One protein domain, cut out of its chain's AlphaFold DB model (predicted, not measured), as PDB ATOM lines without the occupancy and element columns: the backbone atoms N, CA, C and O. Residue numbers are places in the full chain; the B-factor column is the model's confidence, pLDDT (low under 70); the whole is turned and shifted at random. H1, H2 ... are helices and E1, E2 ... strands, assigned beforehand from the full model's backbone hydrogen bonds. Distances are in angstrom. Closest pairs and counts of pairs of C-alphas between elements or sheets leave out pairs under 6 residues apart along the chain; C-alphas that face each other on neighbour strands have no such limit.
ATOM      1  N   PHE A  38     175.488 148.654  58.820       51.16
ATOM      2  CA  PHE A  38     175.154 148.436  60.227       51.16
ATOM      3  C   PHE A  38     176.252 148.936  61.182       51.16
ATOM      4  O   PHE A  38     175.935 149.296  62.310       51.16
ATOM      5  N   GLU A  39     177.504 149.069  60.730       45.94
ATOM      6  CA  GLU A  39     178.580 149.767  61.464       45.94
ATOM      7  C   GLU A  39     178.296 151.279  61.596       45.94
ATOM      8  O   GLU A  39     178.677 151.912  62.574       45.94
ATOM      9  N   ALA A  40     177.564 151.889  60.656       38.56
ATOM     10  CA  ALA A  40     177.157 153.297  60.755       38.56
ATOM     11  C   ALA A  40     176.085 153.563  61.836       38.56
ATOM     12  O   ALA A  40     175.915 154.705  62.264       38.56
ATOM     13  N   ALA A  41     175.383 152.522  62.304       43.81
ATOM     14  CA  ALA A  41     174.478 152.605  63.452       43.81
ATOM     15  C   ALA A  41     175.231 152.653  64.795       43.81
ATOM     16  O   ALA A  41     174.615 152.847  65.838       43.81
ATOM     17  N   GLU A  42     176.564 152.549  64.791       45.97
ATOM     18  CA  GLU A  42     177.413 152.699  65.975       45.97
ATOM     19  C   GLU A  42     177.559 154.161  66.462       45.97
ATOM     20  O   GLU A  42     178.601 154.556  66.984       45.97
ATOM     21  N   GLY A  43     176.535 154.999  66.289       39.16
ATOM     22  CA  GLY A  43     176.538 156.393  66.735       39.16
ATOM     23  C   GLY A  43     176.207 156.521  68.223       39.16
ATOM     24  O   GLY A  43     175.059 156.329  68.608       39.16
ATOM     25  N   ASP A  44     177.209 156.868  69.037       44.25
ATOM     26  CA  ASP A  44     177.171 157.290  70.462       44.25
ATOM     27  C   ASP A  44     176.655 156.260  71.502       44.25
ATOM     28  O   ASP A  44     177.199 156.131  72.601       44.25
ATOM     29  N   VAL A  45     175.686 155.414  71.144       52.09
ATOM     30  CA  VAL A  45     175.120 154.378  72.025       52.09
ATOM     31  C   VAL A  45     176.076 153.185  72.209       52.09
ATOM     32  O   VAL A  45     176.117 152.562  73.270       52.09
ATOM     33  N   THR A  46     176.937 152.898  71.228       61.44
ATOM     34  CA  THR A  46     177.870 151.753  71.266       61.44
ATOM     35  C   THR A  46     179.056 151.951  72.199       61.44
ATOM     36  O   THR A  46     179.524 150.982  72.798       61.44
ATOM     37  N   GLY A  47     179.545 153.184  72.365       69.50
ATOM     38  CA  GLY A  47     180.596 153.499  73.335       69.50
ATOM     39  C   GLY A  47     180.103 153.304  74.767       69.50
ATOM     40  O   GLY A  47     180.762 152.640  75.571       69.50
ATOM     41  N   THR A  48     178.902 153.810  75.051       81.88
ATOM     42  CA  THR A  48     178.260 153.699  76.365       81.88
ATOM     43  C   THR A  48     177.890 152.255  76.691       81.88
ATOM     44  O   THR A  48     178.309 151.759  77.736       81.88
ATOM     45  N   TYR A  49     177.210 151.530  75.793       87.50
ATOM     46  CA  TYR A  49     176.867 150.119  76.021       87.50
ATOM     47  C   TYR A  49     178.109 149.256  76.222       87.50
ATOM     48  O   TYR A  49     178.169 148.475  77.168       87.50
ATOM     49  N   ARG A  50     179.137 149.426  75.381       86.81
ATOM     50  CA  ARG A  50     180.400 148.689  75.516       86.81
ATOM     51  C   ARG A  50     181.068 148.952  76.863       86.81
ATOM     52  O   ARG A  50     181.592 148.013  77.456       86.81
ATOM     53  N   ASN A  51     181.048 150.198  77.338       90.06
ATOM     54  CA  ASN A  51     181.602 150.564  78.638       90.06
ATOM     55  C   ASN A  51     180.810 149.917  79.786       90.06
ATOM     56  O   ASN A  51     181.402 149.220  80.605       90.06
ATOM     57  N   VAL A  52     179.481 150.074  79.809       92.56
ATOM     58  CA  VAL A  52     178.620 149.483  80.851       92.56
ATOM     59  C   VAL A  52     178.775 147.963  80.887       92.56
ATOM     60  O   VAL A  52     179.059 147.407  81.945       92.56
ATOM     61  N   ILE A  53     178.663 147.294  79.734       92.12
ATOM     62  CA  ILE A  53     178.830 145.839  79.620       92.12
ATOM     63  C   ILE A  53     180.211 145.422  80.129       92.12
ATOM     64  O   ILE A  53     180.298 144.527  80.961       92.12
ATOM     65  N   GLY A  54     181.277 146.096  79.689       90.62
ATOM     66  CA  GLY A  54     182.638 145.773  80.116       90.62
ATOM     67  C   GLY A  54     182.845 145.912  81.628       90.62
ATOM     68  O   GLY A  54     183.567 145.109  82.214       90.62
ATOM     69  N   GLN A  55     182.193 146.882  82.278       91.62
ATOM     70  CA  GLN A  55     182.234 147.004  83.738       91.62
ATOM     71  C   GLN A  55     181.467 145.871  84.433       91.62
ATOM     72  O   GLN A  55     181.977 145.311  85.400       91.62
ATOM     73  N   ILE A  56     180.290 145.489  83.925       91.44
ATOM     74  CA  ILE A  56     179.510 144.370  84.479       91.44
ATOM     75  C   ILE A  56     180.285 143.050  84.353       91.44
ATOM     76  O   ILE A  56     180.405 142.320  85.336       91.44
ATOM     77  N   GLU A  57     180.849 142.764  83.176       87.88
ATOM     78  CA  GLU A  57     181.625 141.542  82.905       87.88
ATOM     79  C   GLU A  57     182.876 141.452  83.790       87.88
ATOM     80  O   GLU A  57     183.237 140.379  84.271       87.88
ATOM     81  N   ALA A  58     183.546 142.583  84.018       82.56
ATOM     82  CA  ALA A  58     184.786 142.609  84.782       82.56
ATOM     83  C   ALA A  58     184.576 142.364  86.281       82.56
ATOM     84  O   ALA A  58     185.487 141.852  86.939       82.56
ATOM     85  N   THR A  59     183.434 142.771  86.846       75.50
ATOM     86  CA  THR A  59     183.297 142.833  88.309       75.50
ATOM     87  C   THR A  59     182.055 142.181  88.878       75.50
ATOM     88  O   THR A  59     182.031 141.971  90.093       75.50
ATOM     89  N   ASP A  60     181.025 141.902  88.077       78.75
ATOM     90  CA  ASP A  60     179.682 141.773  88.633       78.75
ATOM     91  C   ASP A  60     178.868 140.558  88.178       78.75
ATOM     92  O   ASP A  60     178.198 139.989  89.036       78.75
ATOM     93  N   ILE A  61     178.859 140.168  86.898       84.50
ATOM     94  CA  ILE A  61     178.049 139.035  86.398       84.50
ATOM     95  C   ILE A  61     178.847 138.236  85.361       84.50
ATOM     96  O   ILE A  61     179.553 138.815  84.538       84.50
ATOM     97  N   GLY A  62     178.730 136.904  85.392       85.19
ATOM     98  CA  GLY A  62     179.339 136.022  84.393       85.19
ATOM     99  C   GLY A  62     178.641 136.089  83.029       85.19
ATOM    100  O   GLY A  62     177.500 136.535  82.917       85.19
ATOM    101  N   THR A  63     179.322 135.611  81.989       88.50
ATOM    102  CA  THR A  63     178.807 135.573  80.611       88.50
ATOM    103  C   THR A  63     178.835 134.164  80.039       88.50
ATOM    104  O   THR A  63     179.880 133.516  80.067       88.50
ATOM    105  N   ASP A  64     177.727 133.767  79.430       92.06
ATOM    106  CA  ASP A  64     177.584 132.614  78.550       92.06
ATOM    107  C   ASP A  64     177.483 133.059  77.081       92.06
ATOM    108  O   ASP A  64     177.183 134.213  76.747       92.06
ATOM    109  N   THR A  65     177.665 132.100  76.180       93.88
ATOM    110  CA  THR A  65     177.367 132.237  74.751       93.88
ATOM    111  C   THR A  65     176.023 131.601  74.381       93.88
ATOM    112  O   THR A  65     175.514 130.707  75.060       93.88
ATOM    113  N   LEU A  66     175.467 131.971  73.223       93.81
ATOM    114  CA  LEU A  66     174.261 131.359  72.653       93.81
ATOM    115  C   LEU A  66     174.393 129.832  72.526       93.81
ATOM    116  O   LEU A  66     173.405 129.109  72.669       93.81
ATOM    117  N   SER A  67     175.603 129.325  72.264       89.44
ATOM    118  CA  SER A  67     175.892 127.887  72.260       89.44
ATOM    119  C   SER A  67     175.599 127.224  73.605       89.44
ATOM    120  O   SER A  67     175.039 126.127  73.609       89.44
ATOM    121  N   GLU A  68     175.927 127.894  74.709       90.06
ATOM    122  CA  GLU A  68     176.035 127.311  76.050       90.06
ATOM    123  C   GLU A  68     174.753 127.397  76.880       90.06
ATOM    124  O   GLU A  68     174.488 126.486  77.666       90.06
ATOM    125  N   ILE A  69     173.917 128.421  76.671       87.62
ATOM    126  CA  ILE A  69     172.734 128.691  77.518       87.62
ATOM    127  C   ILE A  69     171.715 127.542  77.582       87.62
ATOM    128  O   ILE A  69     170.882 127.475  78.479       87.62
ATOM    129  N   THR A  70     171.775 126.599  76.648       83.12
ATOM    130  CA  THR A  70     170.910 125.413  76.607       83.12
ATOM    131  C   THR A  70     171.724 124.118  76.615       83.12
ATOM    132  O   THR A  70     171.258 123.110  76.090       83.12
ATOM    133  N   ASN A  71     172.929 124.112  77.197       82.00
ATOM    134  CA  ASN A  71     173.665 122.873  77.499       82.00
ATOM    135  C   ASN A  71     172.889 121.982  78.485       82.00
ATOM    136  O   ASN A  71     173.058 120.766  78.518       82.00
ATOM    137  N   SER A  72     172.005 122.596  79.271       72.31
ATOM    138  CA  SER A  72     170.954 121.930  80.032       72.31
ATOM    139  C   SER A  72     169.693 122.788  79.999       72.31
ATOM    140  O   SER A  72     169.773 124.021  80.000       72.31
ATOM    141  N   SER A  73     168.524 122.154  79.999       80.44
ATOM    142  CA  SER A  73     167.238 122.849  80.027       80.44
ATOM    143  C   SER A  73     166.345 122.321  81.139       80.44
ATOM    144  O   SER A  73     166.279 121.113  81.348       80.44
ATOM    145  N   ASP A  74     165.656 123.220  81.837       77.44
ATOM    146  CA  ASP A  74     164.535 122.886  82.724       77.44
ATOM    147  C   ASP A  74     163.183 123.001  82.008       77.44
ATOM    148  O   ASP A  74     162.229 122.332  82.399       77.44
ATOM    149  N   LEU A  75     163.099 123.794  80.934       79.50
ATOM    150  CA  LEU A  75     161.906 123.876  80.103       79.50
ATOM    151  C   LEU A  75     162.012 122.882  78.953       79.50
ATOM    152  O   LEU A  75     162.980 122.869  78.184       79.50
ATOM    153  N   VAL A  76     160.991 122.043  78.841       80.50
ATOM    154  CA  VAL A  76     160.910 120.979  77.844       80.50
ATOM    155  C   VAL A  76     159.785 121.303  76.869       80.50
ATOM    156  O   VAL A  76     158.696 121.725  77.270       80.50
ATOM    157  N   ILE A  77     160.061 121.095  75.583       80.88
ATOM    158  CA  ILE A  77     159.062 121.202  74.522       80.88
ATOM    159  C   ILE A  77     158.065 120.050  74.643       80.88
ATOM    160  O   ILE A  77     158.453 118.893  74.806       80.88
ATOM    161  N   GLN A  78     156.777 120.367  74.556       79.00
ATOM    162  CA  GLN A  78     155.716 119.371  74.573       79.00
ATOM    163  C   GLN A  78     155.636 118.655  73.212       79.00
ATOM    164  O   GLN A  78     155.731 119.308  72.172       79.00
ATOM    165  N   PRO A  79     155.446 117.321  73.200       65.44
ATOM    166  CA  PRO A  79     155.487 116.513  71.979       65.44
ATOM    167  C   PRO A  79     154.221 116.622  71.113       65.44
ATOM    168  O   PRO A  79     154.192 116.085  70.008       65.44
ATOM    169  N   SER A  80     153.161 117.270  71.602       67.75
ATOM    170  CA  SER A  80     151.887 117.397  70.895       67.75
ATOM    171  C   SER A  80     151.265 118.765  71.134       67.75
ATOM    172  O   SER A  80     151.026 119.131  72.288       67.75
ATOM    173  N   CYS A  81     150.956 119.480  70.053       71.38
ATOM    174  CA  CYS A  81     150.108 120.669  70.102       71.38
ATOM    175  C   CYS A  81     148.679 120.239  69.732       71.38
ATOM    176  O   CYS A  81     148.497 119.240  69.034       71.38
ATOM    177  N   PRO A  91     155.460 119.087  65.498       79.31
ATOM    178  CA  PRO A  91     155.057 120.143  66.414       79.31
ATOM    179  C   PRO A  91     156.123 120.367  67.487       79.31
ATOM    180  O   PRO A  91     156.640 119.416  68.072       79.31
ATOM    181  N   LEU A  92     156.416 121.637  67.758       81.25
ATOM    182  CA  LEU A  92     157.212 122.073  68.898       81.25
ATOM    183  C   LEU A  92     156.353 123.045  69.707       81.25
ATOM    184  O   LEU A  92     156.151 124.177  69.278       81.25
ATOM    185  N   CYS A  93     155.833 122.608  70.852       85.12
ATOM    186  CA  CYS A  93     155.048 123.471  71.736       85.12
ATOM    187  C   CYS A  93     155.846 123.816  72.992       85.12
ATOM    188  O   CYS A  93     156.538 122.969  73.559       85.12
ATOM    189  N   PHE A  94     155.729 125.053  73.457       88.69
ATOM    190  CA  PHE A  94     156.351 125.481  74.706       88.69
ATOM    191  C   PHE A  94     155.768 124.726  75.908       88.69
ATOM    192  O   PHE A  94     154.758 124.024  75.800       88.69
ATOM    193  N   SER A  95     156.428 124.830  77.063       88.25
ATOM    194  CA  SER A  95     155.917 124.226  78.297       88.25
ATOM    195  C   SER A  95     154.509 124.743  78.608       88.25
ATOM    196  O   SER A  95     154.157 125.849  78.205       88.25
ATOM    197  N   ALA A  96     153.701 123.967  79.337       84.50
ATOM    198  CA  ALA A  96     152.296 124.308  79.579       84.50
ATOM    199  C   ALA A  96     152.096 125.740  80.112       84.50
ATOM    200  O   ALA A  96     151.192 126.425  79.649       84.50
ATOM    201  N   GLY A  97     152.966 126.202  81.021       83.25
ATOM    202  CA  GLY A  97     152.892 127.554  81.585       83.25
ATOM    203  C   GLY A  97     153.217 128.664  80.583       83.25
ATOM    204  O   GLY A  97     152.530 129.677  80.572       83.25
ATOM    205  N   ASP A  98     154.216 128.467  79.717       84.88
ATOM    206  CA  ASP A  98     154.525 129.432  78.652       84.88
ATOM    207  C   ASP A  98     153.485 129.379  77.522       84.88
ATOM    208  O   ASP A  98     153.173 130.402  76.925       84.88
ATOM    209  N   ASN A  99     152.922 128.203  77.237       82.38
ATOM    210  CA  ASN A  99     151.934 128.009  76.177       82.38
ATOM    211  C   ASN A  99     150.551 128.584  76.527       82.38
ATOM    212  O   ASN A  99     149.796 128.932  75.625       82.38
ATOM    213  N   SER A 100     150.193 128.654  77.814       79.69
ATOM    214  CA  SER A 100     148.927 129.245  78.272       79.69
ATOM    215  C   SER A 100     149.047 130.714  78.686       79.69
ATOM    216  O   SER A 100     148.069 131.283  79.164       79.69
ATOM    217  N   ALA A 101     150.236 131.316  78.592       78.12
ATOM    218  CA  ALA A 101     150.443 132.701  78.988       78.12
ATOM    219  C   ALA A 101     149.889 133.651  77.917       78.12
ATOM    220  O   ALA A 101     150.518 133.872  76.888       78.12
ATOM    221  N   GLU A 102     148.717 134.233  78.172       72.44
ATOM    222  CA  GLU A 102     148.046 135.159  77.242       72.44
ATOM    223  C   GLU A 102     148.782 136.499  77.081       72.44
ATOM    224  O   GLU A 102     148.603 137.201  76.090       72.44
ATOM    225  N   GLU A 103     149.623 136.844  78.054       73.88
ATOM    226  CA  GLU A 103     150.438 138.060  78.057       73.88
ATOM    227  C   GLU A 103     151.679 137.958  77.163       73.88
ATOM    228  O   GLU A 103     152.131 138.961  76.631       73.88
ATOM    229  N   TRP A 104     152.227 136.761  76.941       84.19
ATOM    230  CA  TRP A 104     153.432 136.598  76.132       84.19
ATOM    231  C   TRP A 104     153.058 136.301  74.690       84.19
ATOM    232  O   TRP A 104     152.635 135.195  74.360       84.19
ATOM    233  N   ILE A 105     153.269 137.274  73.806       85.12
ATOM    234  CA  ILE A 105     152.887 137.153  72.400       85.12
ATOM    235  C   ILE A 105     154.140 136.857  71.556       85.12
ATOM    236  O   ILE A 105     155.023 137.717  71.460       85.12
ATOM    237  N   PRO A 106     154.247 135.669  70.925       89.38
ATOM    238  CA  PRO A 106     155.363 135.341  70.048       89.38
ATOM    239  C   PRO A 106     155.206 136.081  68.718       89.38
ATOM    240  O   PRO A 106     154.097 136.162  68.185       89.38
ATOM    241  N   GLN A 107     156.293 136.613  68.152       89.44
ATOM    242  CA  GLN A 107     156.201 137.357  66.885       89.44
ATOM    243  C   GLN A 107     157.314 137.084  65.874       89.44
ATOM    244  O   GLN A 107     157.047 137.137  64.676       89.44
ATOM    245  N   GLY A 108     158.533 136.791  66.321       93.31
ATOM    246  CA  GLY A 108     159.675 136.562  65.440       93.31
ATOM    247  C   GLY A 108     160.263 135.169  65.614       93.31
ATOM    248  O   GLY A 108     160.188 134.576  66.690       93.31
ATOM    249  N   ILE A 109     160.873 134.655  64.548       95.56
ATOM    250  CA  ILE A 109     161.600 133.386  64.556       95.56
ATOM    251  C   ILE A 109     162.869 133.499  63.711       95.56
ATOM    252  O   ILE A 109     162.854 134.086  62.633       95.56
ATOM    253  N   THR A 110     163.960 132.920  64.199       96.75
ATOM    254  CA  THR A 110     165.214 132.741  63.453       96.75
ATOM    255  C   THR A 110     165.896 131.458  63.919       96.75
ATOM    256  O   THR A 110     165.523 130.859  64.932       96.75
ATOM    257  N   THR A 111     166.894 130.994  63.182       96.00
ATOM    258  CA  THR A 111     167.679 129.811  63.524       96.00
ATOM    259  C   THR A 111     169.166 130.095  63.391       96.00
ATOM    260  O   THR A 111     169.584 131.028  62.712       96.00
ATOM    261  N   THR A 112     170.008 129.247  63.981       94.56
ATOM    262  CA  THR A 112     171.463 129.346  63.765       94.56
ATOM    263  C   THR A 112     171.875 129.103  62.312       94.56
ATOM    264  O   THR A 112     172.991 129.451  61.940       94.56
ATOM    265  N   ASN A 113     170.982 128.568  61.469       95.06
ATOM    266  CA  ASN A 113     171.215 128.513  60.032       95.06
ATOM    267  C   ASN A 113     171.237 129.904  59.389       95.06
ATOM    268  O   ASN A 113     172.058 130.130  58.507       95.06
ATOM    269  N   ASP A 114     170.411 130.838  59.864       94.31
ATOM    270  CA  ASP A 114     170.384 132.212  59.346       94.31
ATOM    271  C   ASP A 114     171.709 132.939  59.643       94.31
ATOM    272  O   ASP A 114     172.161 133.772  58.860       94.31
ATOM    273  N   ALA A 115     172.387 132.550  60.733       90.75
ATOM    274  CA  ALA A 115     173.639 133.155  61.174       90.75
ATOM    275  C   ALA A 115     174.798 132.949  60.185       90.75
ATOM    276  O   ALA A 115     175.535 133.888  59.882       90.75
ATOM    277  N   THR A 116     175.003 131.708  59.734       86.69
ATOM    278  CA  THR A 116     176.214 131.294  58.996       86.69
ATOM    279  C   THR A 116     175.944 130.349  57.820       86.69
ATOM    280  O   THR A 116     176.886 129.902  57.169       86.69
ATOM    281  N   GLY A 117     174.686 129.992  57.552       87.44
ATOM    282  CA  GLY A 117     174.323 128.894  56.654       87.44
ATOM    283  C   GLY A 117     174.524 127.505  57.285       87.44
ATOM    284  O   GLY A 117     174.861 127.372  58.462       87.44
ATOM    285  N   GLY A 118     174.280 126.437  56.515       91.25
ATOM    286  CA  GLY A 118     174.444 125.043  56.964       91.25
ATOM    287  C   GLY A 118     173.195 124.395  57.584       91.25
ATOM    288  O   GLY A 118     172.131 124.401  56.975       91.25
ATOM    289  N   SER A 119     173.330 123.798  58.771       90.38
ATOM    290  CA  SER A 119     172.223 123.173  59.515       90.38
ATOM    291  C   SER A 119     171.832 124.026  60.720       90.38
ATOM    292  O   SER A 119     172.701 124.560  61.405       90.38
ATOM    293  N   ALA A 120     170.536 124.101  61.031       91.81
ATOM    294  CA  ALA A 120     170.061 124.745  62.252       91.81
ATOM    295  C   ALA A 120     170.311 123.846  63.474       91.81
ATOM    296  O   ALA A 120     169.790 122.736  63.567       91.81
ATOM    297  N   SER A 121     171.096 124.343  64.425       91.75
ATOM    298  CA  SER A 121     171.331 123.722  65.734       91.75
ATOM    299  C   SER A 121     170.442 124.293  66.839       91.75
ATOM    300  O   SER A 121     170.268 123.644  67.870       91.75
ATOM    301  N   LYS A 122     169.882 125.493  66.644       93.75
ATOM    302  CA  LYS A 122     168.955 126.142  67.579       93.75
ATOM    303  C   LYS A 122     167.874 126.914  66.833       93.75
ATOM    304  O   LYS A 122     168.122 127.415  65.734       93.75
ATOM    305  N   ILE A 123     166.711 127.034  67.467       94.44
ATOM    306  CA  ILE A 123     165.598 127.886  67.034       94.44
ATOM    307  C   ILE A 123     165.407 128.964  68.097       94.44
ATOM    308  O   ILE A 123     165.378 128.657  69.287       94.44
ATOM    309  N   LEU A 124     165.306 130.218  67.673       96.69
ATOM    310  CA  LEU A 124     165.060 131.365  68.537       96.69
ATOM    311  C   LEU A 124     163.678 131.914  68.209       96.69
ATOM    312  O   LEU A 124     163.385 132.157  67.040       96.69
ATOM    313  N   VAL A 125     162.855 132.125  69.232       95.56
ATOM    314  CA  VAL A 125     161.534 132.754  69.107       95.56
ATOM    315  C   VAL A 125     161.499 133.986  69.995       95.56
ATOM    316  O   VAL A 125     161.782 133.880  71.190       95.56
ATOM    317  N   SER A 126     161.181 135.148  69.427       95.19
ATOM    318  CA  SER A 126     160.985 136.375  70.199       95.19
ATOM    319  C   SER A 126     159.553 136.495  70.695       95.19
ATOM    320  O   SER A 126     158.597 136.166  69.988       95.19
ATOM    321  N   TRP A 127     159.428 137.033  71.902       91.88
ATOM    322  CA  TRP A 127     158.163 137.341  72.548       91.88
ATOM    323  C   TRP A 127     158.221 138.736  73.130       91.88
ATOM    324  O   TRP A 127     159.253 139.136  73.672       91.88
ATOM    325  N   TYR A 128     157.098 139.431  73.086       86.25
ATOM    326  CA  TYR A 128     156.913 140.672  73.822       86.25
ATOM    327  C   TYR A 128     155.750 140.517  74.800       86.25
ATOM    328  O   TYR A 128     154.871 139.670  74.598       86.25
ATOM    329  N   ASP A 129     155.775 141.326  75.853       78.94
ATOM    330  CA  ASP A 129     154.659 141.469  76.781       78.94
ATOM    331  C   ASP A 129     153.524 142.262  76.119       78.94
ATOM    332  O   ASP A 129     153.654 143.445  75.796       78.94
ATOM    333  N   GLY A 130     152.420 141.577  75.848       65.75
ATOM    334  CA  GLY A 130     151.225 142.117  75.233       65.75
ATOM    335  C   GLY A 130     150.427 143.008  76.176       65.75
ATOM    336  O   GLY A 130     150.367 142.803  77.385       65.75
ATOM    337  N   CYS A 131     149.727 143.981  75.598       57.97
ATOM    338  CA  CYS A 131     148.749 144.793  76.312       57.97
ATOM    339  C   CYS A 131     147.709 143.933  77.050       57.97
ATOM    340  O   CYS A 131     146.859 143.308  76.412       57.97
ATOM    341  N   SER A 132     147.665 143.999  78.384       52.31
ATOM    342  CA  SER A 132     146.490 143.527  79.126       52.31
ATOM    343  C   SER A 132     145.332 144.511  78.909       52.31
ATOM    344  O   SER A 132     145.247 145.558  79.551       52.31
ATOM    345  N   ASN A 152     162.601 152.638  78.813       54.62
ATOM    346  CA  ASN A 152     162.409 152.813  80.231       54.62
ATOM    347  C   ASN A 152     163.713 153.421  80.755       54.62
ATOM    348  O   ASN A 152     164.762 152.804  80.641       54.62
ATOM    349  N   THR A 153     163.696 154.658  81.239       51.09
ATOM    350  CA  THR A 153     164.914 155.293  81.776       51.09
ATOM    351  C   THR A 153     165.281 154.774  83.164       51.09
ATOM    352  O   THR A 153     166.291 155.191  83.731       51.09
ATOM    353  N   ASP A 154     164.452 153.888  83.714       57.88
ATOM    354  CA  ASP A 154     164.486 153.484  85.104       57.88
ATOM    355  C   ASP A 154     164.574 151.953  85.202       57.88
ATOM    356  O   ASP A 154     164.128 151.209  84.329       57.88
ATOM    357  N   GLU A 155     165.076 151.460  86.336       58.94
ATOM    358  CA  GLU A 155     165.122 150.034  86.704       58.94
ATOM    359  C   GLU A 155     163.725 149.467  87.041       58.94
ATOM    360  O   GLU A 155     163.546 148.686  87.983       58.94
ATOM    361  N   ALA A 156     162.694 149.930  86.333       62.28
ATOM    362  CA  ALA A 156     161.317 149.595  86.626       62.28
ATOM    363  C   ALA A 156     161.052 148.106  86.373       62.28
ATOM    364  O   ALA A 156     161.620 147.498  85.465       62.28
ATOM    365  N   ALA A 157     160.136 147.545  87.164       62.06
ATOM    366  CA  ALA A 157     159.565 146.231  86.908       62.06
ATOM    367  C   ALA A 157     158.880 146.255  85.536       62.06
ATOM    368  O   ALA A 157     157.809 146.847  85.398       62.06
ATOM    369  N   ASP A 158     159.526 145.666  84.541       67.69
ATOM    370  CA  ASP A 158     158.992 145.504  83.199       67.69
ATOM    371  C   ASP A 158     159.339 144.093  82.719       67.69
ATOM    372  O   ASP A 158     160.445 143.594  82.955       67.69
ATOM    373  N   LYS A 159     158.354 143.447  82.099       75.06
ATOM    374  CA  LYS A 159     158.476 142.122  81.495       75.06
ATOM    375  C   LYS A 159     159.350 142.186  80.247       75.06
ATOM    376  O   LYS A 159     160.145 141.275  80.027       75.06
ATOM    377  N   GLY A 160     159.248 143.277  79.486       84.56
ATOM    378  CA  GLY A 160     160.038 143.551  78.294       84.56
ATOM    379  C   GLY A 160     159.927 142.495  77.192       84.56
ATOM    380  O   GLY A 160     158.890 141.857  76.997       84.56
ATOM    381  N   VAL A 161     161.018 142.313  76.448       90.31
ATOM    382  CA  VAL A 161     161.149 141.298  75.391       90.31
ATOM    383  C   VAL A 161     161.986 140.125  75.873       90.31
ATOM    384  O   VAL A 161     163.063 140.313  76.435       90.31
ATOM    385  N   ARG A 162     161.557 138.903  75.555       93.50
ATOM    386  CA  ARG A 162     162.345 137.685  75.788       93.50
ATOM    387  C   ARG A 162     162.568 136.895  74.504       93.50
ATOM    388  O   ARG A 162     161.735 136.902  73.601       93.50
ATOM    389  N   ILE A 163     163.669 136.154  74.459       96.44
ATOM    390  CA  ILE A 163     163.956 135.159  73.428       96.44
ATOM    391  C   ILE A 163     163.889 133.771  74.055       96.44
ATOM    392  O   ILE A 163     164.644 133.469  74.980       96.44
ATOM    393  N   SER A 164     163.026 132.906  73.531       95.38
ATOM    394  CA  SER A 164     163.112 131.473  73.801       95.38
ATOM    395  C   SER A 164     164.149 130.857  72.872       95.38
ATOM    396  O   SER A 164     163.966 130.851  71.656       95.38
ATOM    397  N   VAL A 165     165.227 130.320  73.435       95.94
ATOM    398  CA  VAL A 165     166.277 129.615  72.697       95.94
ATOM    399  C   VAL A 165     166.065 128.122  72.862       95.94
ATOM    400  O   VAL A 165     166.296 127.581  73.937       95.94
ATOM    401  N   TYR A 166     165.626 127.455  71.802       93.62
ATOM    402  CA  TYR A 166     165.404 126.015  71.759       93.62
ATOM    403  C   TYR A 166     166.613 125.283  71.173       93.62
ATOM    404  O   TYR A 166     167.107 125.643  70.105       93.62
ATOM    405  N   THR A 167     167.051 124.218  71.845       92.25
ATOM    406  CA  THR A 167     167.995 123.229  71.308       92.25
ATOM    407  C   THR A 167     167.292 121.881  71.144       92.25
ATOM    408  O   THR A 167     166.734 121.367  72.125       92.25
ATOM    409  N   PRO A 168     167.342 121.276  69.941       86.56
ATOM    410  CA  PRO A 168     166.781 119.957  69.686       86.56
ATOM    411  C   PRO A 168     167.207 118.927  70.732       86.56
ATOM    412  O   PRO A 168     168.375 118.846  71.100       86.56
ATOM    413  N   HIS A 169     166.241 118.142  71.211       83.50
ATOM    414  CA  HIS A 169     166.418 117.082  72.218       83.50
ATOM    415  C   HIS A 169     166.902 117.519  73.611       83.50
ATOM    416  O   HIS A 169     167.010 116.663  74.486       83.50
ATOM    417  N   VAL A 170     167.144 118.812  73.849       89.75
ATOM    418  CA  VAL A 170     167.513 119.330  75.178       89.75
ATOM    419  C   VAL A 170     166.356 120.094  75.816       89.75
ATOM    420  O   VAL A 170     166.025 119.844  76.970       89.75
ATOM    421  N   GLY A 171     165.711 120.996  75.074       90.69
ATOM    422  CA  GLY A 171     164.676 121.892  75.600       90.69
ATOM    423  C   GLY A 171     164.955 123.346  75.233       90.69
ATOM    424  O   GLY A 171     165.680 123.605  74.271       90.69
ATOM    425  N   TYR A 172     164.372 124.294  75.965       93.44
ATOM    426  CA  TYR A 172     164.568 125.721  75.712       93.44
ATOM    427  C   TYR A 172     164.824 126.548  76.975       93.44
ATOM    428  O   TYR A 172     164.409 126.188  78.068       93.44
ATOM    429  N   ARG A 173     165.471 127.704  76.822       94.19
ATOM    430  CA  ARG A 173     165.560 128.730  77.875       94.19
ATOM    431  C   ARG A 173     164.935 130.024  77.401       94.19
ATOM    432  O   ARG A 173     165.077 130.371  76.233       94.19
ATOM    433  N   ASN A 174     164.299 130.745  78.315       93.81
ATOM    434  CA  ASN A 174     163.881 132.118  78.075       93.81
ATOM    435  C   ASN A 174     164.992 133.067  78.542       93.81
ATOM    436  O   ASN A 174     165.480 132.944  79.666       93.81
ATOM    437  N   VAL A 175     165.379 133.997  77.675       95.94
ATOM    438  CA  VAL A 175     166.430 134.991  77.911       95.94
ATOM    439  C   VAL A 175     165.819 136.379  77.770       95.94
ATOM    440  O   VAL A 175     165.250 136.682  76.724       95.94
ATOM    441  N   LEU A 176     165.920 137.217  78.800       95.44
ATOM    442  CA  LEU A 176     165.390 138.584  78.763       95.44
ATOM    443  C   LEU A 176     166.323 139.495  77.963       95.44
ATOM    444  O   LEU A 176     167.514 139.546  78.249       95.44
ATOM    445  N   LEU A 177     165.806 140.248  76.998       94.69
ATOM    446  CA  LEU A 177     166.576 141.275  76.304       94.69
ATOM    447  C   LEU A 177     166.618 142.547  77.152       94.69
ATOM    448  O   LEU A 177     165.571 143.081  77.533       94.69
ATOM    449  N   VAL A 178     167.822 143.053  77.417       93.19
ATOM    450  CA  VAL A 178     168.037 144.212  78.294       93.19
ATOM    451  C   VAL A 178     168.849 145.306  77.611       93.19
ATOM    452  O   VAL A 178     169.636 145.060  76.698       93.19
ATOM    453  N   GLU A 179     168.648 146.535  78.063       89.81
ATOM    454  CA  GLU A 179     169.390 147.713  77.639       89.81
ATOM    455  C   GLU A 179     170.351 148.132  78.759       89.81
ATOM    456  O   GLU A 179     169.900 148.404  79.874       89.81
ATOM    457  N   PRO A 180     171.670 148.144  78.508       91.50
ATOM    458  CA  PRO A 180     172.646 148.538  79.513       91.50
ATOM    459  C   PRO A 180     172.728 150.064  79.642       91.50
ATOM    460  O   PRO A 180     172.765 150.786  78.647       91.50
ATOM    461  N   PHE A 181     172.824 150.562  80.873       89.25
ATOM    462  CA  PHE A 181     172.939 151.990  81.167       89.25
ATOM    463  C   PHE A 181     173.710 152.236  82.474       89.25
ATOM    464  O   PHE A 181     173.972 151.310  83.243       89.25
ATOM    465  N   PHE A 182     174.086 153.489  82.733       90.50
ATOM    466  CA  PHE A 182     174.523 153.915  84.064       90.50
ATOM    467  C   PHE A 182     173.322 154.456  84.830       90.50
ATOM    468  O   PHE A 182     172.627 155.344  84.338       90.50
ATOM    469  N   ASN A 183     173.076 153.928  86.028       87.69
ATOM    470  CA  ASN A 183     171.986 154.418  86.861       87.69
ATOM    471  C   ASN A 183     172.301 155.800  87.458       87.69
ATOM    472  O   ASN A 183     173.400 156.331  87.314       87.69
ATOM    473  N   SER A 184     171.338 156.387  88.169       85.94
ATOM    474  CA  SER A 184     171.458 157.734  88.754       85.94
ATOM    475  C   SER A 184     172.591 157.902  89.778       85.94
ATOM    476  O   SER A 184     172.873 159.020  90.200       85.94
ATOM    477  N   SER A 185     173.221 156.803  90.201       89.19
ATOM    478  CA  SER A 185     174.387 156.779  91.087       89.19
ATOM    479  C   SER A 185     175.685 156.426  90.343       89.19
ATOM    480  O   SER A 185     176.628 155.964  90.980       89.19
ATOM    481  N   ASP A 186     175.711 156.578  89.013       90.06
ATOM    482  CA  ASP A 186     176.827 156.250  88.112       90.06
ATOM    483  C   ASP A 186     177.302 154.787  88.189       90.06
ATOM    484  O   ASP A 186     178.426 154.458  87.805       90.06
ATOM    485  N   ASN A 187     176.448 153.872  88.661       91.25
ATOM    486  CA  ASN A 187     176.763 152.446  88.650       91.25
ATOM    487  C   ASN A 187     176.267 151.805  87.352       91.25
ATOM    488  O   ASN A 187     175.162 152.128  86.904       91.25
ATOM    489  N   PRO A 188     177.025 150.857  86.772       93.50
ATOM    490  CA  PRO A 188     176.543 150.096  85.633       93.50
ATOM    491  C   PRO A 188     175.328 149.256  86.049       93.50
ATOM    492  O   PRO A 188     175.325 148.624  87.112       93.50
ATOM    493  N   SER A 189     174.301 149.272  85.205       93.94
ATOM    494  CA  SER A 189     173.036 148.566  85.385       93.94
ATOM    495  C   SER A 189     172.418 148.216  84.024       93.94
ATOM    496  O   SER A 189     173.012 148.451  82.968       93.94
ATOM    497  N   PHE A 190     171.229 147.623  84.044       93.38
ATOM    498  CA  PHE A 190     170.419 147.380  82.856       93.38
ATOM    499  C   PHE A 190     168.926 147.421  83.190       93.38
ATOM    500  O   PHE A 190     168.524 147.093  84.306       93.38
ATOM    501  N   HIS A 191     168.096 147.793  82.223       89.44
ATOM    502  CA  HIS A 191     166.634 147.693  82.306       89.44
ATOM    503  C   HIS A 191     166.105 146.779  81.200       89.44
ATOM    504  O   HIS A 191     166.793 146.512  80.213       89.44
ATOM    505  N   ALA A 192     164.895 146.247  81.371       88.50
ATOM    506  CA  ALA A 192     164.282 145.405  80.348       88.50
ATOM    507  C   ALA A 192     163.989 146.229  79.087       88.50
ATOM    508  O   ALA A 192     163.583 147.389  79.169       88.50
ATOM    509  N   THR A 193     164.198 145.639  77.911       82.75
ATOM    510  CA  THR A 193     163.852 146.314  76.655       82.75
ATOM    511  C   THR A 193     162.345 146.355  76.468       82.75
ATOM    512  O   THR A 193     161.678 145.328  76.568       82.75
ATOM    513  N   HIS A 194     161.822 147.531  76.140       76.94
ATOM    514  CA  HIS A 194     160.390 147.738  75.975       76.94
ATOM    515  C   HIS A 194     160.054 148.081  74.524       76.94
ATOM    516  O   HIS A 194     160.099 149.236  74.089       76.94
ATOM    517  N   MET A 195     159.808 147.026  73.747       77.00
ATOM    518  CA  MET A 195     159.520 147.091  72.316       77.00
ATOM    519  C   MET A 195     158.663 145.901  71.870       77.00
ATOM    520  O   MET A 195     158.671 144.846  72.500       77.00
ATOM    521  N   HIS A 196     158.034 146.014  70.701       78.44
ATOM    522  CA  HIS A 196     157.639 144.831  69.938       78.44
ATOM    523  C   HIS A 196     158.863 144.245  69.231       78.44
ATOM    524  O   HIS A 196     159.526 144.949  68.470       78.44
ATOM    525  N   ALA A 197     159.128 142.954  69.432       80.88
ATOM    526  CA  ALA A 197     160.226 142.228  68.791       80.88
ATOM    527  C   ALA A 197     159.733 141.405  67.593       80.88
ATOM    528  O   ALA A 197     159.970 140.198  67.505       80.88
ATOM    529  N   GLY A 198     159.001 142.064  66.690       78.69
ATOM    530  CA  GLY A 198     158.284 141.409  65.594       78.69
ATOM    531  C   GLY A 198     159.171 140.829  64.492       78.69
ATOM    532  O   GLY A 198     158.792 139.861  63.842       78.69
ATOM    533  N   GLY A 199     160.361 141.394  64.293       89.19
ATOM    534  CA  GLY A 199     161.344 140.898  63.334       89.19
ATOM    535  C   GLY A 199     162.653 140.593  64.039       89.19
ATOM    536  O   GLY A 199     163.202 141.475  64.696       89.19
ATOM    537  N   ILE A 200     163.157 139.369  63.892       95.25
ATOM    538  CA  ILE A 200     164.483 138.988  64.377       95.25
ATOM    539  C   ILE A 200     165.259 138.253  63.293       95.25
ATOM    540  O   ILE A 200     164.668 137.531  62.491       95.25
ATOM    541  N   ALA A 201     166.577 138.413  63.286       94.50
ATOM    542  CA  ALA A 201     167.463 137.658  62.411       94.50
ATOM    543  C   ALA A 201     168.810 137.424  63.093       94.50
ATOM    544  O   ALA A 201     169.413 138.358  63.624       94.50
ATOM    545  N   LEU A 202     169.296 136.184  63.062       94.25
ATOM    546  CA  LEU A 202     170.698 135.907  63.339       94.25
ATOM    547  C   LEU A 202     171.530 136.156  62.078       94.25
ATOM    548  O   LEU A 202     171.182 135.675  61.007       94.25
ATOM    549  N   TYR A 203     172.648 136.864  62.222       90.00
ATOM    550  CA  TYR A 203     173.667 137.001  61.182       90.00
ATOM    551  C   TYR A 203     175.055 137.129  61.818       90.00
ATOM    552  O   TYR A 203     175.306 138.008  62.649       90.00
ATOM    553  N   GLY A 204     175.970 136.231  61.449       88.44
ATOM    554  CA  GLY A 204     177.281 136.113  62.081       88.44
ATOM    555  C   GLY A 204     177.169 135.874  63.592       88.44
ATOM    556  O   GLY A 204     176.549 134.912  64.037       88.44
ATOM    557  N   ASN A 205     177.766 136.769  64.383       89.56
ATOM    558  CA  ASN A 205     177.749 136.706  65.850       89.56
ATOM    559  C   ASN A 205     176.659 137.582  66.477       89.56
ATOM    560  O   ASN A 205     176.754 137.918  67.653       89.56
ATOM    561  N   PHE A 206     175.656 138.004  65.708       92.12
ATOM    562  CA  PHE A 206     174.681 138.976  66.183       92.12
ATOM    563  C   PHE A 206     173.252 138.507  65.954       92.12
ATOM    564  O   PHE A 206     172.914 137.963  64.904       92.12
ATOM    565  N   LEU A 207     172.415 138.752  66.957       94.69
ATOM    566  CA  LEU A 207     170.970 138.768  66.840       94.69
ATOM    567  C   LEU A 207     170.535 140.215  66.616       94.69
ATOM    568  O   LEU A 207     170.790 141.090  67.444       94.69
ATOM    569  N   TYR A 208     169.862 140.448  65.500       92.25
ATOM    570  CA  TYR A 208     169.229 141.711  65.167       92.25
ATOM    571  C   TYR A 208     167.754 141.622  65.523       92.25
ATOM    572  O   TYR A 208     167.102 140.630  65.200       92.25
ATOM    573  N   VAL A 209     167.236 142.650  66.184       91.94
ATOM    574  CA  VAL A 209     165.834 142.746  66.591       91.94
ATOM    575  C   VAL A 209     165.289 144.070  66.087       91.94
ATOM    576  O   VAL A 209     165.816 145.129  66.427       91.94
ATOM    577  N   ALA A 210     164.249 144.016  65.261       87.69
ATOM    578  CA  ALA A 210     163.527 145.198  64.825       87.69
ATOM    579  C   ALA A 210     162.873 145.857  66.041       87.69
ATOM    580  O   ALA A 210     162.058 145.237  66.723       87.69
ATOM    581  N   ASP A 211     163.238 147.109  66.296       79.44
ATOM    582  CA  ASP A 211     162.664 147.921  67.359       79.44
ATOM    583  C   ASP A 211     161.669 148.883  66.718       79.44
ATOM    584  O   ASP A 211     162.034 149.764  65.936       79.44
ATOM    585  N   THR A 212     160.392 148.700  67.044       69.50
ATOM    586  CA  THR A 212     159.279 149.397  66.379       69.50
ATOM    587  C   THR A 212     159.357 150.925  66.516       69.50
ATOM    588  O   THR A 212     158.752 151.636  65.714       69.50
ATOM    589  N   ARG A 213     160.132 151.454  67.475       66.94
ATOM    590  CA  ARG A 213     160.332 152.903  67.653       66.94
ATOM    591  C   ARG A 213     161.754 153.369  67.386       66.94
ATOM    592  O   ARG A 213     161.933 154.495  66.926       66.94
ATOM    593  N   TYR A 214     162.748 152.526  67.650       66.25
ATOM    594  CA  TYR A 214     164.160 152.912  67.577       66.25
ATOM    595  C   TYR A 214     164.909 152.283  66.410       66.25
ATOM    596  O   TYR A 214     166.120 152.434  66.338       66.25
ATOM    597  N   GLY A 215     164.203 151.638  65.477       74.94
ATOM    598  CA  GLY A 215     164.760 151.042  64.266       74.94
ATOM    599  C   GLY A 215     165.227 149.613  64.516       74.94
ATOM    600  O   GLY A 215     164.533 148.661  64.157       74.94
ATOM    601  N   MET A 216     166.397 149.450  65.130       81.44
ATOM    602  CA  MET A 216     166.977 148.130  65.364       81.44
ATOM    603  C   MET A 216     167.817 148.075  66.635       81.44
ATOM    604  O   MET A 216     168.521 149.028  66.963       81.44
ATOM    605  N   ARG A 217     167.801 146.927  67.314       86.50
ATOM    606  CA  ARG A 217     168.748 146.574  68.375       86.50
ATOM    607  C   ARG A 217     169.603 145.391  67.968       86.50
ATOM    608  O   ARG A 217     169.152 144.509  67.239       86.50
ATOM    609  N   VAL A 218     170.834 145.388  68.457       88.44
ATOM    610  CA  VAL A 218     171.833 144.370  68.144       88.44
ATOM    611  C   VAL A 218     172.298 143.727  69.438       88.44
ATOM    612  O   VAL A 218     172.627 144.430  70.393       88.44
ATOM    613  N   PHE A 219     172.350 142.401  69.461       93.12
ATOM    614  CA  PHE A 219     172.757 141.593  70.606       93.12
ATOM    615  C   PHE A 219     173.860 140.622  70.174       93.12
ATOM    616  O   PHE A 219     173.714 139.926  69.174       93.12
ATOM    617  N   ASP A 220     174.979 140.576  70.898       92.75
ATOM    618  CA  ASP A 220     176.124 139.715  70.562       92.75
ATOM    619  C   ASP A 220     175.908 138.302  71.121       92.75
ATOM    620  O   ASP A 220     175.734 138.130  72.326       92.75
ATOM    621  N   THR A 221     175.938 137.276  70.270       93.94
ATOM    622  CA  THR A 221     175.720 135.866  70.647       93.94
ATOM    623  C   THR A 221     176.795 135.307  71.567       93.94
ATOM    624  O   THR A 221     176.645 134.201  72.081       93.94
ATOM    625  N   ARG A 222     177.871 136.054  71.806       92.56
ATOM    626  CA  ARG A 222     178.942 135.697  72.738       92.56
ATOM    627  C   ARG A 222     178.770 136.342  74.114       92.56
ATOM    628  O   ARG A 222     179.615 136.126  74.975       92.56
ATOM    629  N   LYS A 223     177.735 137.171  74.294       91.69
ATOM    630  CA  LYS A 223     177.519 137.989  75.491       91.69
ATOM    631  C   LYS A 223     176.094 137.850  75.996       91.69
ATOM    632  O   LYS A 223     175.235 138.674  75.693       91.69
ATOM    633  N   ILE A 224     175.856 136.806  76.776       95.19
ATOM    634  CA  ILE A 224     174.607 136.600  77.504       95.19
ATOM    635  C   ILE A 224     174.965 136.531  78.984       95.19
ATOM    636  O   ILE A 224     175.703 135.646  79.393       95.19
ATOM    637  N   PHE A 225     174.484 137.467  79.796       94.00
ATOM    638  CA  PHE A 225     174.765 137.460  81.229       94.00
ATOM    639  C   PHE A 225     174.035 136.297  81.913       94.00
ATOM    640  O   PHE A 225     172.827 136.143  81.728       94.00
ATOM    641  N   ASP A 226     174.755 135.513  82.722       91.94
ATOM    642  CA  ASP A 226     174.195 134.471  83.594       91.94
ATOM    643  C   ASP A 226     174.141 134.990  85.035       91.94
ATOM    644  O   ASP A 226     175.164 135.136  85.706       91.94
ATOM    645  N   LEU A 227     172.931 135.255  85.534       91.19
ATOM    646  CA  LEU A 227     172.695 135.694  86.909       91.19
ATOM    647  C   LEU A 227     172.680 134.528  87.907       91.19
ATOM    648  O   LEU A 227     172.199 134.679  89.033       91.19
ATOM    649  N   ASN A 228     173.195 133.356  87.543       86.75
ATOM    650  CA  ASN A 228     173.460 132.306  88.511       86.75
ATOM    651  C   ASN A 228     174.522 132.755  89.521       86.75
ATOM    652  O   ASN A 228     175.716 132.779  89.226       86.75
ATOM    653  N   GLU A 229     174.078 133.037  90.744       75.25
ATOM    654  CA  GLU A 229     174.936 133.442  91.859       75.25
ATOM    655  C   GLU A 229     176.102 132.464  92.088       75.25
ATOM    656  O   GLU A 229     177.212 132.889  92.393       75.25
ATOM    657  N   GLN A 230     175.888 131.159  91.865       71.75
ATOM    658  CA  GLN A 230     176.897 130.113  92.090       71.75
ATOM    659  C   GLN A 230     178.038 130.119  91.063       71.75
ATOM    660  O   GLN A 230     179.080 129.513  91.308       71.75
ATOM    661  N   LEU A 231     177.829 130.754  89.909       67.25
ATOM    662  CA  LEU A 231     178.806 130.853  88.822       67.25
ATOM    663  C   LEU A 231     179.318 132.289  88.649       67.25
ATOM    664  O   LEU A 231     180.098 132.563  87.738       67.25
ATOM    665  N   ASN A 232     178.894 133.205  89.523       66.94
ATOM    666  CA  ASN A 232     179.282 134.597  89.450       66.94
ATOM    667  C   ASN A 232     180.767 134.760  89.840       66.94
ATOM    668  O   ASN A 232     181.134 134.411  90.967       66.94
ATOM    669  N   PRO A 233     181.628 135.314  88.962       64.38
ATOM    670  CA  PRO A 233     183.077 135.390  89.172       64.38
ATOM    671  C   PRO A 233     183.507 136.139  90.443       64.38
ATOM    672  O   PRO A 233     184.639 135.974  90.897       64.38
ATOM    673  N   THR A 234     182.634 136.961  91.026       69.50
ATOM    674  CA  THR A 234     182.969 137.839  92.157       69.50
ATOM    675  C   THR A 234     182.037 137.684  93.361       69.50
ATOM    676  O   THR A 234     182.084 138.510  94.276       69.50
ATOM    677  N   ASN A 235     181.211 136.630  93.401       73.94
ATOM    678  CA  ASN A 235     180.183 136.415  94.431       73.94
ATOM    679  C   ASN A 235     179.211 137.608  94.578       73.94
ATOM    680  O   ASN A 235     178.768 137.899  95.694       73.94
ATOM    681  N   ARG A 236     178.890 138.349  93.498       83.88
ATOM    682  CA  ARG A 236     177.823 139.358  93.616       83.88
ATOM    683  C   ARG A 236     176.483 138.668  93.845       83.88
ATOM    684  O   ARG A 236     176.150 137.747  93.095       83.88
ATOM    685  N   PRO A 237     175.689 139.158  94.808       89.38
ATOM    686  CA  PRO A 237     174.375 138.604  95.060       89.38
ATOM    687  C   PRO A 237     173.453 138.869  93.874       89.38
ATOM    688  O   PRO A 237     173.387 139.982  93.338       89.38
ATOM    689  N   THR A 238     172.701 137.846  93.496       91.25
ATOM    690  CA  THR A 238     171.623 137.947  92.515       91.25
ATOM    691  C   THR A 238     170.318 137.496  93.161       91.25
ATOM    692  O   THR A 238     170.295 136.677  94.078       91.25
ATOM    693  N   ASN A 239     169.200 138.059  92.717       91.81
ATOM    694  CA  ASN A 239     167.878 137.614  93.122       91.81
ATOM    695  C   ASN A 239     166.984 137.555  91.890       91.81
ATOM    696  O   ASN A 239     166.265 138.494  91.552       91.81
ATOM    697  N   ILE A 240     167.030 136.401  91.231       90.38
ATOM    698  CA  ILE A 240     166.211 136.125  90.053       90.38
ATOM    699  C   ILE A 240     164.780 135.720  90.422       90.38
ATOM    700  O   ILE A 240     163.967 135.546  89.532       90.38
ATOM    701  N   SER A 241     164.440 135.531  91.702       89.75
ATOM    702  CA  SER A 241     163.073 135.172  92.117       89.75
ATOM    703  C   SER A 241     162.163 136.390  92.279       89.75
ATOM    704  O   SER A 241     160.943 136.265  92.170       89.75
ATOM    705  N   ASP A 242     162.740 137.565  92.533       87.38
ATOM    706  CA  ASP A 242     162.000 138.817  92.640       87.38
ATOM    707  C   ASP A 242     161.645 139.357  91.246       87.38
ATOM    708  O   ASP A 242     162.461 139.948  90.537       87.38
ATOM    709  N   LYS A 243     160.384 139.151  90.858       85.31
ATOM    710  CA  LYS A 243     159.825 139.629  89.588       85.31
ATOM    711  C   LYS A 243     159.484 141.126  89.597       85.31
ATOM    712  O   LYS A 243     158.990 141.642  88.607       85.31
ATOM    713  N   THR A 244     159.743 141.858  90.680       82.25
ATOM    714  CA  THR A 244     159.475 143.310  90.745       82.25
ATOM    715  C   THR A 244     160.638 144.174  90.307       82.25
ATOM    716  O   THR A 244     160.536 145.399  90.342       82.25
ATOM    717  N   LYS A 245     161.772 143.570  89.957       87.38
ATOM    718  CA  LYS A 245     163.007 144.311  89.731       87.38
ATOM    719  C   LYS A 245     163.765 143.781  88.534       87.38
ATOM    720  O   LYS A 245     163.766 142.585  88.242       87.38
ATOM    721  N   VAL A 246     164.455 144.708  87.893       90.69
ATOM    722  CA  VAL A 246     165.448 144.472  86.850       90.69
ATOM    723  C   VAL A 246     166.641 145.369  87.159       90.69
ATOM    724  O   VAL A 246     166.467 146.432  87.753       90.69
ATOM    725  N   GLY A 247     167.845 144.939  86.801       91.94
ATOM    726  CA  GLY A 247     169.054 145.730  86.990       91.94
ATOM    727  C   GLY A 247     169.605 145.647  88.408       91.94
ATOM    728  O   GLY A 247     169.384 144.672  89.134       91.94
ATOM    729  N   ARG A 248     170.375 146.660  88.796       92.12
ATOM    730  CA  ARG A 248     171.198 146.665  90.005       92.12
ATOM    731  C   ARG A 248     170.592 147.524  91.111       92.12
ATOM    732  O   ARG A 248     170.787 148.734  91.150       92.12
ATOM    733  N   HIS A 249     170.034 146.874  92.132       90.31
ATOM    734  CA  HIS A 249     169.476 147.555  93.308       90.31
ATOM    735  C   HIS A 249     170.291 147.222  94.548       90.31
ATOM    736  O   HIS A 249     170.411 146.056  94.918       90.31
ATOM    737  N   SER A 250     170.843 148.233  95.225       90.50
ATOM    738  CA  SER A 250     171.613 148.044  96.467       90.50
ATOM    739  C   SER A 250     172.702 146.959  96.355       90.50
ATOM    740  O   SER A 250     172.913 146.183  97.284       90.50
ATOM    741  N   ASN A 251     173.398 146.913  95.208       88.44
ATOM    742  CA  ASN A 251     174.417 145.912  94.843       88.44
ATOM    743  C   ASN A 251     173.924 144.464  94.668       88.44
ATOM    744  O   ASN A 251     174.751 143.556  94.614       88.44
ATOM    745  N   VAL A 252     172.614 144.251  94.544       91.56
ATOM    746  CA  VAL A 252     172.007 142.972  94.162       91.56
ATOM    747  C   VAL A 252     171.484 143.081  92.732       91.56
ATOM    748  O   VAL A 252     170.874 144.090  92.370       91.56
ATOM    749  N   TRP A 253     171.724 142.052  91.921       93.06
ATOM    750  CA  TRP A 253     171.250 142.002  90.538       93.06
ATOM    751  C   TRP A 253     169.913 141.285  90.410       93.06
ATOM    752  O   TRP A 253     169.718 140.202  90.962       93.06
ATOM    753  N   TYR A 254     169.015 141.886  89.639       93.25
ATOM    754  CA  TYR A 254     167.662 141.412  89.394       93.25
ATOM    755  C   TYR A 254     167.385 141.348  87.896       93.25
ATOM    756  O   TYR A 254     167.976 142.072  87.095       93.25
ATOM    757  N   SER A 255     166.453 140.488  87.512       91.81
ATOM    758  CA  SER A 255     166.213 140.150  86.107       91.81
ATOM    759  C   SER A 255     164.788 139.675  85.866       91.81
ATOM    760  O   SER A 255     164.569 138.836  85.003       91.81
ATOM    761  N   HIS A 256     163.812 140.150  86.640       88.56
ATOM    762  CA  HIS A 256     162.400 139.816  86.445       88.56
ATOM    763  C   HIS A 256     162.125 138.300  86.297       88.56
ATOM    764  O   HIS A 256     161.434 137.862  85.383       88.56
ATOM    765  N   GLY A 257     162.685 137.440  87.150       89.38
ATOM    766  CA  GLY A 257     162.451 135.992  87.010       89.38
ATOM    767  C   GLY A 257     163.435 135.242  86.106       89.38
ATOM    768  O   GLY A 257     163.434 134.012  86.125       89.38
ATOM    769  N   TYR A 258     164.253 135.931  85.304       91.69
ATOM    770  CA  TYR A 258     165.095 135.294  84.290       91.69
ATOM    771  C   TYR A 258     166.499 134.996  84.808       91.69
ATOM    772  O   TYR A 258     167.180 135.866  85.337       91.69
ATOM    773  N   ARG A 259     167.000 133.779  84.600       92.44
ATOM    774  CA  ARG A 259     168.408 133.479  84.900       92.44
ATOM    775  C   ARG A 259     169.362 134.179  83.929       92.44
ATOM    776  O   ARG A 259     170.397 134.672  84.359       92.44
ATOM    777  N   TRP A 260     169.004 134.237  82.650       94.25
ATOM    778  CA  TRP A 260     169.834 134.854  81.622       94.25
ATOM    779  C   TRP A 260     169.232 136.159  81.129       94.25
ATOM    780  O   TRP A 260     168.030 136.232  80.851       94.25
ATOM    781  N   VAL A 261     170.092 137.158  80.950       95.75
ATOM    782  CA  VAL A 261     169.744 138.407  80.270       95.75
ATOM    783  C   VAL A 261     170.722 138.671  79.128       95.75
ATOM    784  O   VAL A 261     171.912 138.389  79.233       95.75
ATOM    785  N   TRP A 262     170.231 139.201  78.015       97.12
ATOM    786  CA  TRP A 262     171.018 139.459  76.817       97.12
ATOM    787  C   TRP A 262     171.126 140.972  76.603       97.12
ATOM    788  O   TRP A 262     170.138 141.599  76.210       97.12
ATOM    789  N   PRO A 263     172.282 141.588  76.904       94.81
ATOM    790  CA  PRO A 263     172.453 143.026  76.769       94.81
ATOM    791  C   PRO A 263     172.561 143.450  75.304       94.81
ATOM    792  O   PRO A 263     173.306 142.860  74.516       94.81
ATOM    793  N   ALA A 264     171.848 144.517  74.948       91.69
ATOM    794  CA  ALA A 264     172.037 145.188  73.672       91.69
ATOM    795  C   ALA A 264     173.470 145.739  73.580       91.69
ATOM    796  O   ALA A 264     173.951 146.412  74.489       91.69
ATOM    797  N   VAL A 265     174.150 145.472  72.467       88.12
ATOM    798  CA  VAL A 265     175.495 145.989  72.152       88.12
ATOM    799  C   VAL A 265     175.459 147.160  71.172       88.12
ATOM    800  O   VAL A 265     176.462 147.848  70.995       88.12
ATOM    801  N   GLY A 266     174.297 147.419  70.574       80.62
ATOM    802  CA  GLY A 266     174.049 148.582  69.738       80.62
ATOM    803  C   GLY A 266     172.560 148.815  69.510       80.62
ATOM    804  O   GLY A 266     171.734 147.910  69.673       80.62
ATOM    805  N   SER A 267     172.231 150.038  69.116       75.31
ATOM    806  CA  SER A 267     170.925 150.424  68.593       75.31
ATOM    807  C   SER A 267     171.123 151.322  67.374       75.31
ATOM    808  O   SER A 267     172.060 152.111  67.327       75.31
ATOM    809  N   GLY A 268     170.269 151.175  66.365       62.38
ATOM    810  CA  GLY A 268     170.340 151.934  65.123       62.38
ATOM    811  C   GLY A 268     169.004 152.570  64.805       62.38
ATOM    812  O   GLY A 268     168.056 151.854  64.496       62.38
ATOM    813  N   GLY A 269     168.947 153.902  64.846       53.97
ATOM    814  CA  GLY A 269     167.758 154.657  64.463       53.97
ATOM    815  C   GLY A 269     167.384 154.411  63.002       53.97
ATOM    816  O   GLY A 269     168.252 154.360  62.131       53.97
TER     817      GLY A 269
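This is residues 38 to 81, 91 to 132 and 152 to 269 of the 285 residues of an uncharacterized protein of Phytohabitans houttuyneae (UniProt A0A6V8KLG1). One strongly twisted sheet comes round as a nearly closed barrel, its wall made by E2 to E5, E7 to E9 and E13, with E2 and E7 touching but not paired where it comes round. H1 packs outside on E5, E6 and E13; the small hairpin of E11 and E12 crosses the sheet at E5 and E6, and short H3 packs on E7. The printed part has 204 residues with three named helices and 13 named strands, mixed in class; along the chain H1 comes before E1, H2 between E1 and E2, and H3 between E2 and E3, and the other strands follow with no named helix between them. The neighbour pairs of the branched sheet are antiparallel but for E5 and E13, which are parallel. It is compact, with a radius of gyration of the C-alphas of 16.1 A, and rounded, spanning 49 by 38 by 35 A.

H1, residues 45 to 59, is on the branched sheet at a height of 6.5 A, over E5, residues 171 to 182, and across it at 65 degrees on the local plane. It touches E13, residues 260 to 268, closest at the C-alphas of Thr 46 and Gly 266, 5.2 A. E1, residues 62 to 64, is antiparallel to E10, residues 224 to 226, with N 64 and O 224 at 2.8 A; E10 is antiparallel to E13, with N 225 and O 261 at 2.8 A. H2, residues 96 to 99, is not on the sheet. E2, residues 104 to 111, bends by 60 degrees at residue 107; it is antiparallel to E3, residues 123 to 129, with N 107 and O 126 at 3.0 A. E2 touches E7, residues 200 to 203, closest at the C-alphas of Gly 108 and Ile 200, 5.5 A. H3, residues 112 to 116, is on the same face as H1 and touches E7, closest at the C-alphas of Ala 115 and Tyr 203, 3.8 A. E4, residues 161 to 167, is antiparallel to E3, with N 164 and O 125 at 2.8 A. E4, E5 and E6, residues 188 to 192, form a meander, each strand the antiparallel neighbour of the one before, with N 163 and O 175 at 2.8 A and N 179 and O 191 at 2.8 A. E13 is parallel to E5 on its other side, with N 262 and O 176 at 2.7 A. E7, E8, residues 206 to 211, and E9, residues 215 to 220, form another meander, with N 208 and O 201 at 2.8 A and N 217 and O 209 at 2.8 A; E9 is antiparallel to E13, with N 268 and O 216 at 2.8 A. The hairpin of E11, residues 246 to 249, and E12, residues 252 to 255, has N 247 and O 254 at 2.9 A; with the branched sheet it makes a sandwich, two sheets face to face, strands at 83 degrees. Every O i to N i+4 pair is within hydrogen-bond range in H1; H3 has 0 of 1, and 1 of 2 O i to N i+3 pairs; H2 is too short for an i+4 pair.

H1 begins at C-alpha 45, (175.120, 154.378, 72.025), and is 21.6 A long. E5 is 34.6 A, E2 20.2 A. E13, 23.8 A, ends at C-alpha 268, (170.340, 151.934, 65.123).

The farthest C-alphas, Ser 80 and Ser 185, are 49.6 A apart. Residues 82 to 90 and 133 to 151 are not printed, with gaps of 6.2 A and 18.5 A. The link E10 to E11 is long. Mean pLDDT of the printed part is 83.6; 31 residues are under 70, among them 38 to 47 and 152 to 158.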